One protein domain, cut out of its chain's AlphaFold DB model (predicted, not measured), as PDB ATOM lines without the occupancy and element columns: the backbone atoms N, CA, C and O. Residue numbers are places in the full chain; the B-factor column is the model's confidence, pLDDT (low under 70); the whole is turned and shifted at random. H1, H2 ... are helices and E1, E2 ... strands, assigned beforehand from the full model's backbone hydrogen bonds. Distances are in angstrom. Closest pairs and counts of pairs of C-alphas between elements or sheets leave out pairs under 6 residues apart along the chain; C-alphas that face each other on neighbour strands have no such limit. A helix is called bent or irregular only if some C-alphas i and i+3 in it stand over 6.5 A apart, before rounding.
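AT A GLANCE: This is residues 7 to 60 of the 343 residues of the protein "XdhC family protein" of Actinobacteria bacterium (UniProt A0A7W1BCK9). A small hairpin of two strands, E1 and E2, makes one end of an elongated domain, and two helices, H1 and H3, pack on each other at a crossing angle to make the rest of its body. The short helix H2 packs on residues 16 to 20 of H1, away from the hairpin. The printed part has 54 residues, with three named helices and two named strands in the order H1, H2, E1, E2, H3; the sheet E1 - E2 is antiparallel, and the class is mostly helix. The whole is compact, with a radius of gyration of the C-alphas of 10.6 A, and spans 33 by 20 by 17 A.

IN THESE COORDINATES: Start at the sheet: E1 is residues 33 to 36, from C-alpha 33 at (-28.797, -32.451, 43.518), and E2 is residues 39 to 42. Find C-alpha 9 at (-33.615, -33.330, 47.552); from there H1, residues 9 to 22, runs 20.6 A. H2 is residues 24 to 28; it is neither bent nor irregular, but only just: C-alphas 24 and 27 are 6.1 A apart. H3, residues 48 to 60, runs 19.4 A to C-alpha 60 at (-25.880, -47.272, 45.447); it is irregular, with C-alphas 57 and 60 7.2 A apart.

HOW THE PARTS SIT: In the hairpin E1 and E2, look for N 34 and O 41 at 3.0 A, within hydrogen-bond range. The closest C-alphas of H1 and E1, those of Ala 12 and Val 33, are 5.6 A apart. H1 and H3 touch, closest at the C-alphas of Met 15 and Ser 54, 4.6 A. Their lines stand at a steep tilt of 50 degrees, opposite ways. H1 touches H2 with residues 16 to 20 alone, closest at the C-alphas of Arg 20 and Ala 26, 5.2 A. H2 and H3 are apart. O i to N i+4 pairs are within range in 8 of 10 for H1, 7 of 9 for H3 and 0 of 1 for H2, where 2 of 2 O i to N i+3 pairs are.

THE WHOLE: The C-alphas farthest apart, those of Pro 24 and Gly 37, are 33.7 A apart. The printed part has no cut, its four links between named elements are tight, and no printed residue is under 70 in pLDDT.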
ATOM      1  N   GLU A   7     -35.382 -30.824  41.171       93.25
ATOM      2  CA  GLU A   7     -34.535 -31.154  42.323       93.25
ATOM      3  C   GLU A   7     -34.708 -32.615  42.754       93.25
ATOM      4  O   GLU A   7     -35.810 -33.160  42.727       93.25
ATOM      5  N   ALA A   8     -33.615 -33.218  43.221       92.56
ATOM      6  CA  ALA A   8     -33.576 -34.521  43.875       92.56
ATOM      7  C   ALA A   8     -33.140 -34.337  45.345       92.56
ATOM      8  O   ALA A   8     -32.010 -34.680  45.709       92.56
ATOM      9  N   PRO A   9     -34.000 -33.753  46.204       93.25
ATOM     10  CA  PRO A   9     -33.615 -33.330  47.552       93.25
ATOM     11  C   PRO A   9     -33.150 -34.491  48.436       93.25
ATOM     12  O   PRO A   9     -32.217 -34.300  49.210       93.25
ATOM     13  N   GLY A  10     -33.714 -35.693  48.264       94.31
ATOM     14  CA  GLY A  10     -33.314 -36.884  49.023       94.31
ATOM     15  C   GLY A  10     -31.827 -37.223  48.874       94.31
ATOM     16  O   GLY A  10     -31.152 -37.458  49.866       94.31
ATOM     17  N   LEU A  11     -31.265 -37.111  47.662       94.69
ATOM     18  CA  LEU A  11     -29.831 -37.347  47.440       94.69
ATOM     19  C   LEU A  11     -28.966 -36.306  48.166       94.69
ATOM     20  O   LEU A  11     -27.951 -36.640  48.775       94.69
ATOM     21  N   ALA A  12     -29.390 -35.039  48.157       93.12
ATOM     22  CA  ALA A  12     -28.705 -33.979  48.896       93.12
ATOM     23  C   ALA A  12     -28.823 -34.156  50.425       93.12
ATOM     24  O   ALA A  12     -27.935 -33.738  51.173       93.12
ATOM     25  N   GLU A  13     -29.926 -34.734  50.906       94.88
ATOM     26  CA  GLU A  13     -30.146 -35.073  52.315       94.88
ATOM     27  C   GLU A  13     -29.263 -36.234  52.762       94.88
ATOM     28  O   GLU A  13     -28.613 -36.112  53.802       94.88
ATOM     29  N   ASP A  14     -29.158 -37.287  51.954       94.00
ATOM     30  CA  ASP A  14     -28.300 -38.444  52.219       94.00
ATOM     31  C   ASP A  14     -26.828 -38.036  52.307       94.00
ATOM     32  O   ASP A  14     -26.138 -38.389  53.266       94.00
ATOM     33  N   MET A  15     -26.363 -37.191  51.382       95.00
ATOM     34  CA  MET A  15     -25.012 -36.615  51.426       95.00
ATOM     35  C   MET A  15     -24.761 -35.832  52.724       95.00
ATOM     36  O   MET A  15     -23.714 -35.974  53.359       95.00
ATOM     37  N   ARG A  16     -25.731 -35.016  53.163       94.25
ATOM     38  CA  ARG A  16     -25.640 -34.269  54.432       94.25
ATOM     39  C   ARG A  16     -25.695 -35.184  55.651       94.25
ATOM     40  O   ARG A  16     -25.060 -34.887  56.663       94.25
ATOM     41  N   ALA A  17     -26.475 -36.258  55.604       92.56
ATOM     42  CA  ALA A  17     -26.561 -37.238  56.679       92.56
ATOM     43  C   ALA A  17     -25.239 -37.999  56.830       92.56
ATOM     44  O   ALA A  17     -24.701 -38.046  57.936       92.56
ATOM     45  N   ALA A  18     -24.672 -38.486  55.726       90.94
ATOM     46  CA  ALA A  18     -23.376 -39.156  55.709       90.94
ATOM     47  C   ALA A  18     -22.251 -38.232  56.194       90.94
ATOM     48  O   ALA A  18     -21.511 -38.583  57.110       90.94
ATOM     49  N   GLY A  19     -22.178 -37.002  55.674       88.94
ATOM     50  CA  GLY A  19     -21.163 -36.035  56.097       88.94
ATOM     51  C   GLY A  19     -21.247 -35.656  57.583       88.94
ATOM     52  O   GLY A  19     -20.219 -35.379  58.201       88.94
ATOM     53  N   ARG A  20     -22.447 -35.683  58.190       91.38
ATOM     54  CA  ARG A  20     -22.638 -35.399  59.627       91.38
ATOM     55  C   ARG A  20     -21.985 -36.429  60.544       91.38
ATOM     56  O   ARG A  20     -21.671 -36.079  61.679       91.38
ATOM     57  N   VAL A  21     -21.759 -37.652  60.062       90.81
ATOM     58  CA  VAL A  21     -21.012 -38.682  60.801       90.81
ATOM     59  C   VAL A  21     -19.552 -38.254  60.982       90.81
ATOM     60  O   VAL A  21     -18.977 -38.462  62.047       90.81
ATOM     61  N   SER A  22     -18.972 -37.607  59.969       86.75
ATOM     62  CA  SER A  22     -17.584 -37.137  59.983       86.75
ATOM     63  C   SER A  22     -17.424 -35.751  60.611       86.75
ATOM     64  O   SER A  22     -16.420 -35.480  61.269       86.75
ATOM     65  N   THR A  23     -18.375 -34.839  60.387       86.38
ATOM     66  CA  THR A  23     -18.317 -33.478  60.933       86.38
ATOM     67  C   THR A  23     -19.702 -32.854  61.105       86.38
ATOM     68  O   THR A  23     -20.496 -32.834  60.160       86.38
ATOM     69  N   PRO A  24     -19.999 -32.222  62.257       89.44
ATOM     70  CA  PRO A  24     -21.265 -31.516  62.454       89.44
ATOM     71  C   PRO A  24     -21.466 -30.362  61.456       89.44
ATOM     72  O   PRO A  24     -22.601 -29.981  61.175       89.44
ATOM     73  N   MET A  25     -20.385 -29.836  60.863       90.25
ATOM     74  CA  MET A  25     -20.440 -28.746  59.878       90.25
ATOM     75  C   MET A  25     -21.124 -29.148  58.565       90.25
ATOM     76  O   MET A  25     -21.600 -28.277  57.842       90.25
ATOM     77  N   ALA A  26     -21.242 -30.448  58.266       89.38
ATOM     78  CA  ALA A  26     -21.956 -30.931  57.083       89.38
ATOM     79  C   ALA A  26     -23.434 -30.495  57.065       89.38
ATOM     80  O   ALA A  26     -24.019 -30.347  55.992       89.38
ATOM     81  N   ALA A  27     -24.021 -30.212  58.236       89.81
ATOM     82  CA  ALA A  27     -25.369 -29.661  58.356       89.81
ATOM     83  C   ALA A  27     -25.536 -28.291  57.667       89.81
ATOM     84  O   ALA A  27     -26.644 -27.946  57.269       89.81
ATOM     85  N   LEU A  28     -24.448 -27.527  57.508       89.50
ATOM     86  CA  LEU A  28     -24.442 -26.211  56.862       89.50
ATOM     87  C   LEU A  28     -24.267 -26.289  55.336       89.50
ATOM     88  O   LEU A  28     -24.265 -25.256  54.663       89.50
ATOM     89  N   SER A  29     -24.091 -27.492  54.776       89.12
ATOM     90  CA  SER A  29     -23.930 -27.669  53.334       89.12
ATOM     91  C   SER A  29     -25.163 -27.172  52.581       89.12
ATOM     92  O   SER A  29     -26.295 -27.545  52.887       89.12
ATOM     93  N   ARG A  30     -24.921 -26.358  51.551       89.25
ATOM     94  CA  ARG A  30     -25.938 -25.869  50.606       89.25
ATOM     95  C   ARG A  30     -25.900 -26.627  49.274       89.25
ATOM     96  O   ARG A  30     -26.430 -26.133  48.284       89.25
ATOM     97  N   GLY A  31     -25.217 -27.775  49.237       87.62
ATOM     98  CA  GLY A  31     -25.132 -28.615  48.046       87.62
ATOM     99  C   GLY A  31     -26.522 -29.055  47.590       87.62
ATOM    100  O   GLY A  31     -27.360 -29.427  48.411       87.62
ATOM    101  N   LEU A  32     -26.758 -28.985  46.282       91.44
ATOM    102  CA  LEU A  32     -27.991 -29.425  45.648       91.44
ATOM    103  C   LEU A  32     -27.715 -30.626  44.750       91.44
ATOM    104  O   LEU A  32     -26.613 -30.803  44.229       91.44
ATOM    105  N   VAL A  33     -28.754 -31.424  44.552       94.12
ATOM    106  CA  VAL A  33     -28.797 -32.451  43.518       94.12
ATOM    107  C   VAL A  33     -30.059 -32.217  42.703       94.12
ATOM    108  O   VAL A  33     -31.110 -31.898  43.262       94.12
ATOM    109  N   GLY A  34     -29.964 -32.331  41.386       93.44
ATOM    110  CA  GLY A  34     -31.104 -32.155  40.497       93.44
ATOM    111  C   GLY A  34     -30.813 -32.656  39.097       93.44
ATOM    112  O   GLY A  34     -29.664 -32.916  38.762       93.44
ATOM    113  N   SER A  35     -31.848 -32.810  38.287       92.44
ATOM    114  CA  SER A  35     -31.732 -33.261  36.907       92.44
ATOM    115  C   SER A  35     -31.901 -32.110  35.921       92.44
ATOM    116  O   SER A  35     -32.650 -31.170  36.183       92.44
ATOM    117  N   LEU A  36     -31.233 -32.220  34.778       87.50
ATOM    118  CA  LEU A  36     -31.431 -31.417  33.575       87.50
ATOM    119  C   LEU A  36     -31.589 -32.399  32.407       87.50
ATOM    120  O   LEU A  36     -30.628 -33.081  32.042       87.50
ATOM    121  N   GLY A  37     -32.801 -32.542  31.873       84.25
ATOM    122  CA  GLY A  37     -33.146 -33.622  30.946       84.25
ATOM    123  C   GLY A  37     -32.771 -35.005  31.501       84.25
ATOM    124  O   GLY A  37     -33.167 -35.366  32.608       84.25
ATOM    125  N   CYS A  38     -31.969 -35.761  30.746       83.56
ATOM    126  CA  CYS A  38     -31.446 -37.077  31.135       83.56
ATOM    127  C   CYS A  38     -30.142 -37.023  31.963       83.56
ATOM    128  O   CYS A  38     -29.528 -38.055  32.222       83.56
ATOM    129  N   THR A  39     -29.697 -35.835  32.386       83.94
ATOM    130  CA  THR A  39     -28.465 -35.648  33.169       83.94
ATOM    131  C   THR A  39     -28.780 -35.410  34.641       83.94
ATOM    132  O   THR A  39     -29.583 -34.540  34.967       83.94
ATOM    133  N   LEU A  40     -28.102 -36.124  35.545       92.44
ATOM    134  CA  LEU A  40     -28.113 -35.843  36.983       92.44
ATOM    135  C   LEU A  40     -26.919 -34.950  37.360       92.44
ATOM    136  O   LEU A  40     -25.768 -35.305  37.126       92.44
ATOM    137  N   ILE A  41     -27.188 -33.808  37.985       92.31
ATOM    138  CA  ILE A  41     -26.197 -32.845  38.469       92.31
ATOM    139  C   ILE A  41     -26.121 -32.944  39.995       92.31
ATOM    140  O   ILE A  41     -27.124 -32.757  40.684       92.31
ATOM    141  N   VAL A  42     -24.923 -33.196  40.532       94.44
ATOM    142  CA  VAL A  42     -24.661 -33.379  41.971       94.44
ATOM    143  C   VAL A  42     -23.608 -32.371  42.439       94.44
ATOM    144  O   VAL A  42     -22.481 -32.378  41.950       94.44
ATOM    145  N   ASN A  43     -23.925 -31.518  43.419       93.19
ATOM    146  CA  ASN A  43     -22.926 -30.654  44.056       93.19
ATOM    147  C   ASN A  43     -22.218 -31.373  45.206       93.19
ATOM    148  O   ASN A  43     -22.804 -31.577  46.269       93.19
ATOM    149  N   LEU A  44     -20.935 -31.676  45.027       93.31
ATOM    150  CA  LEU A  44     -20.098 -32.277  46.063       93.31
ATOM    151  C   LEU A  44     -19.354 -31.211  46.896       93.31
ATOM    152  O   LEU A  44     -19.118 -30.101  46.409       93.31
ATOM    153  N   PRO A  45     -18.977 -31.515  48.154       89.38
ATOM    154  CA  PRO A  45     -18.100 -30.660  48.953       89.38
ATOM    155  C   PRO A  45     -16.745 -30.389  48.285       89.38
ATOM    156  O   PRO A  45     -16.239 -31.218  47.537       89.38
ATOM    157  N   GLY A  46     -16.122 -29.253  48.614       83.06
ATOM    158  CA  GLY A  46     -14.844 -28.847  48.011       83.06
ATOM    159  C   GLY A  46     -13.607 -29.619  48.494       83.06
ATOM    160  O   GLY A  46     -12.570 -29.552  47.846       83.06
ATOM    161  N   SER A  47     -13.680 -30.342  49.617       85.38
ATOM    162  CA  SER A  47     -12.580 -31.204  50.067       85.38
ATOM    163  C   SER A  47     -12.697 -32.597  49.446       85.38
ATOM    164  O   SER A  47     -13.788 -33.162  49.417       85.38
ATOM    165  N   GLU A  48     -11.576 -33.192  49.017       82.44
ATOM    166  CA  GLU A  48     -11.562 -34.538  48.413       82.44
ATOM    167  C   GLU A  48     -12.256 -35.568  49.312       82.44
ATOM    168  O   GLU A  48     -13.122 -36.322  48.869       82.44
ATOM    169  N   ARG A  49     -11.916 -35.565  50.606       83.31
ATOM    170  CA  ARG A  49     -12.534 -36.451  51.595       83.31
ATOM    171  C   ARG A  49     -14.053 -36.260  51.661       83.31
ATOM    172  O   ARG A  49     -14.783 -37.243  51.600       83.31
ATOM    173  N   GLY A  50     -14.530 -35.015  51.744       86.75
ATOM    174  CA  GLY A  50     -15.964 -34.722  51.808       86.75
ATOM    175  C   GLY A  50     -16.701 -35.099  50.520       86.75
ATOM    176  O   GLY A  50     -17.824 -35.599  50.581       86.75
ATOM    177  N   ALA A  51     -16.060 -34.914  49.363       90.75
ATOM    178  CA  ALA A  51     -16.575 -35.339  48.066       90.75
ATOM    179  C   ALA A  51     -16.702 -36.864  47.972       90.75
ATOM    180  O   ALA A  51     -17.762 -37.353  47.591       90.75
ATOM    181  N   ARG A  52     -15.669 -37.619  48.377       89.38
ATOM    182  CA  ARG A  52     -15.697 -39.092  48.395       89.38
ATOM    183  C   ARG A  52     -16.781 -39.636  49.318       89.38
ATOM    184  O   ARG A  52     -17.520 -40.527  48.910       89.38
ATOM    185  N   GLU A  53     -16.881 -39.105  50.534       90.31
ATOM    186  CA  GLU A  53     -17.897 -39.521  51.511       90.31
ATOM    187  C   GLU A  53     -19.316 -39.255  50.982       90.31
ATOM    188  O   GLU A  53     -20.160 -40.150  50.998       90.31
ATOM    189  N   SER A  54     -19.551 -38.057  50.438       91.69
ATOM    190  CA  SER A  54     -20.853 -37.674  49.880       91.69
ATOM    191  C   SER A  54     -21.219 -38.477  48.630       91.69
ATOM    192  O   SER A  54     -22.355 -38.905  48.475       91.69
ATOM    193  N   LEU A  55     -20.267 -38.711  47.724       93.69
ATOM    194  CA  LEU A  55     -20.529 -39.510  46.531       93.69
ATOM    195  C   LEU A  55     -20.803 -40.973  46.903       93.69
ATOM    196  O   LEU A  55     -21.730 -41.579  46.375       93.69
ATOM    197  N   SER A  56     -20.055 -41.521  47.864       93.19
ATOM    198  CA  SER A  56     -20.241 -42.900  48.333       93.19
ATOM    199  C   SER A  56     -21.623 -43.146  48.925       93.19
ATOM    200  O   SER A  56     -22.155 -44.239  48.755       93.19
ATOM    201  N   SER A  57     -22.231 -42.149  49.580       93.69
ATOM    202  CA  SER A  57     -23.571 -42.311  50.151       93.69
ATOM    203  C   SER A  57     -24.665 -42.422  49.090       93.69
ATOM    204  O   SER A  57     -25.662 -43.093  49.327       93.69
ATOM    205  N   ILE A  58     -24.486 -41.790  47.927       95.19
ATOM    206  CA  ILE A  58     -25.487 -41.801  46.850       95.19
ATOM    207  C   ILE A  58     -25.175 -42.821  45.751       95.19
ATOM    208  O   ILE A  58     -26.079 -43.197  45.012       95.19
ATOM    209  N   LEU A  59     -23.932 -43.313  45.649       94.25
ATOM    210  CA  LEU A  59     -23.510 -44.298  44.644       94.25
ATOM    211  C   LEU A  59     -24.471 -45.493  44.490       94.25
ATOM    212  O   LEU A  59     -24.787 -45.821  43.348       94.25
ATOM    213  N   PRO A  60     -24.984 -46.121  45.570       94.94
ATOM    214  CA  PRO A  60     -25.880 -47.272  45.447       94.94
ATOM    215  C   PRO A  60     -27.196 -46.977  44.717       94.94
ATOM    216  O   PRO A  60     -27.778 -47.880  44.124       94.94
TER     217      PRO A  60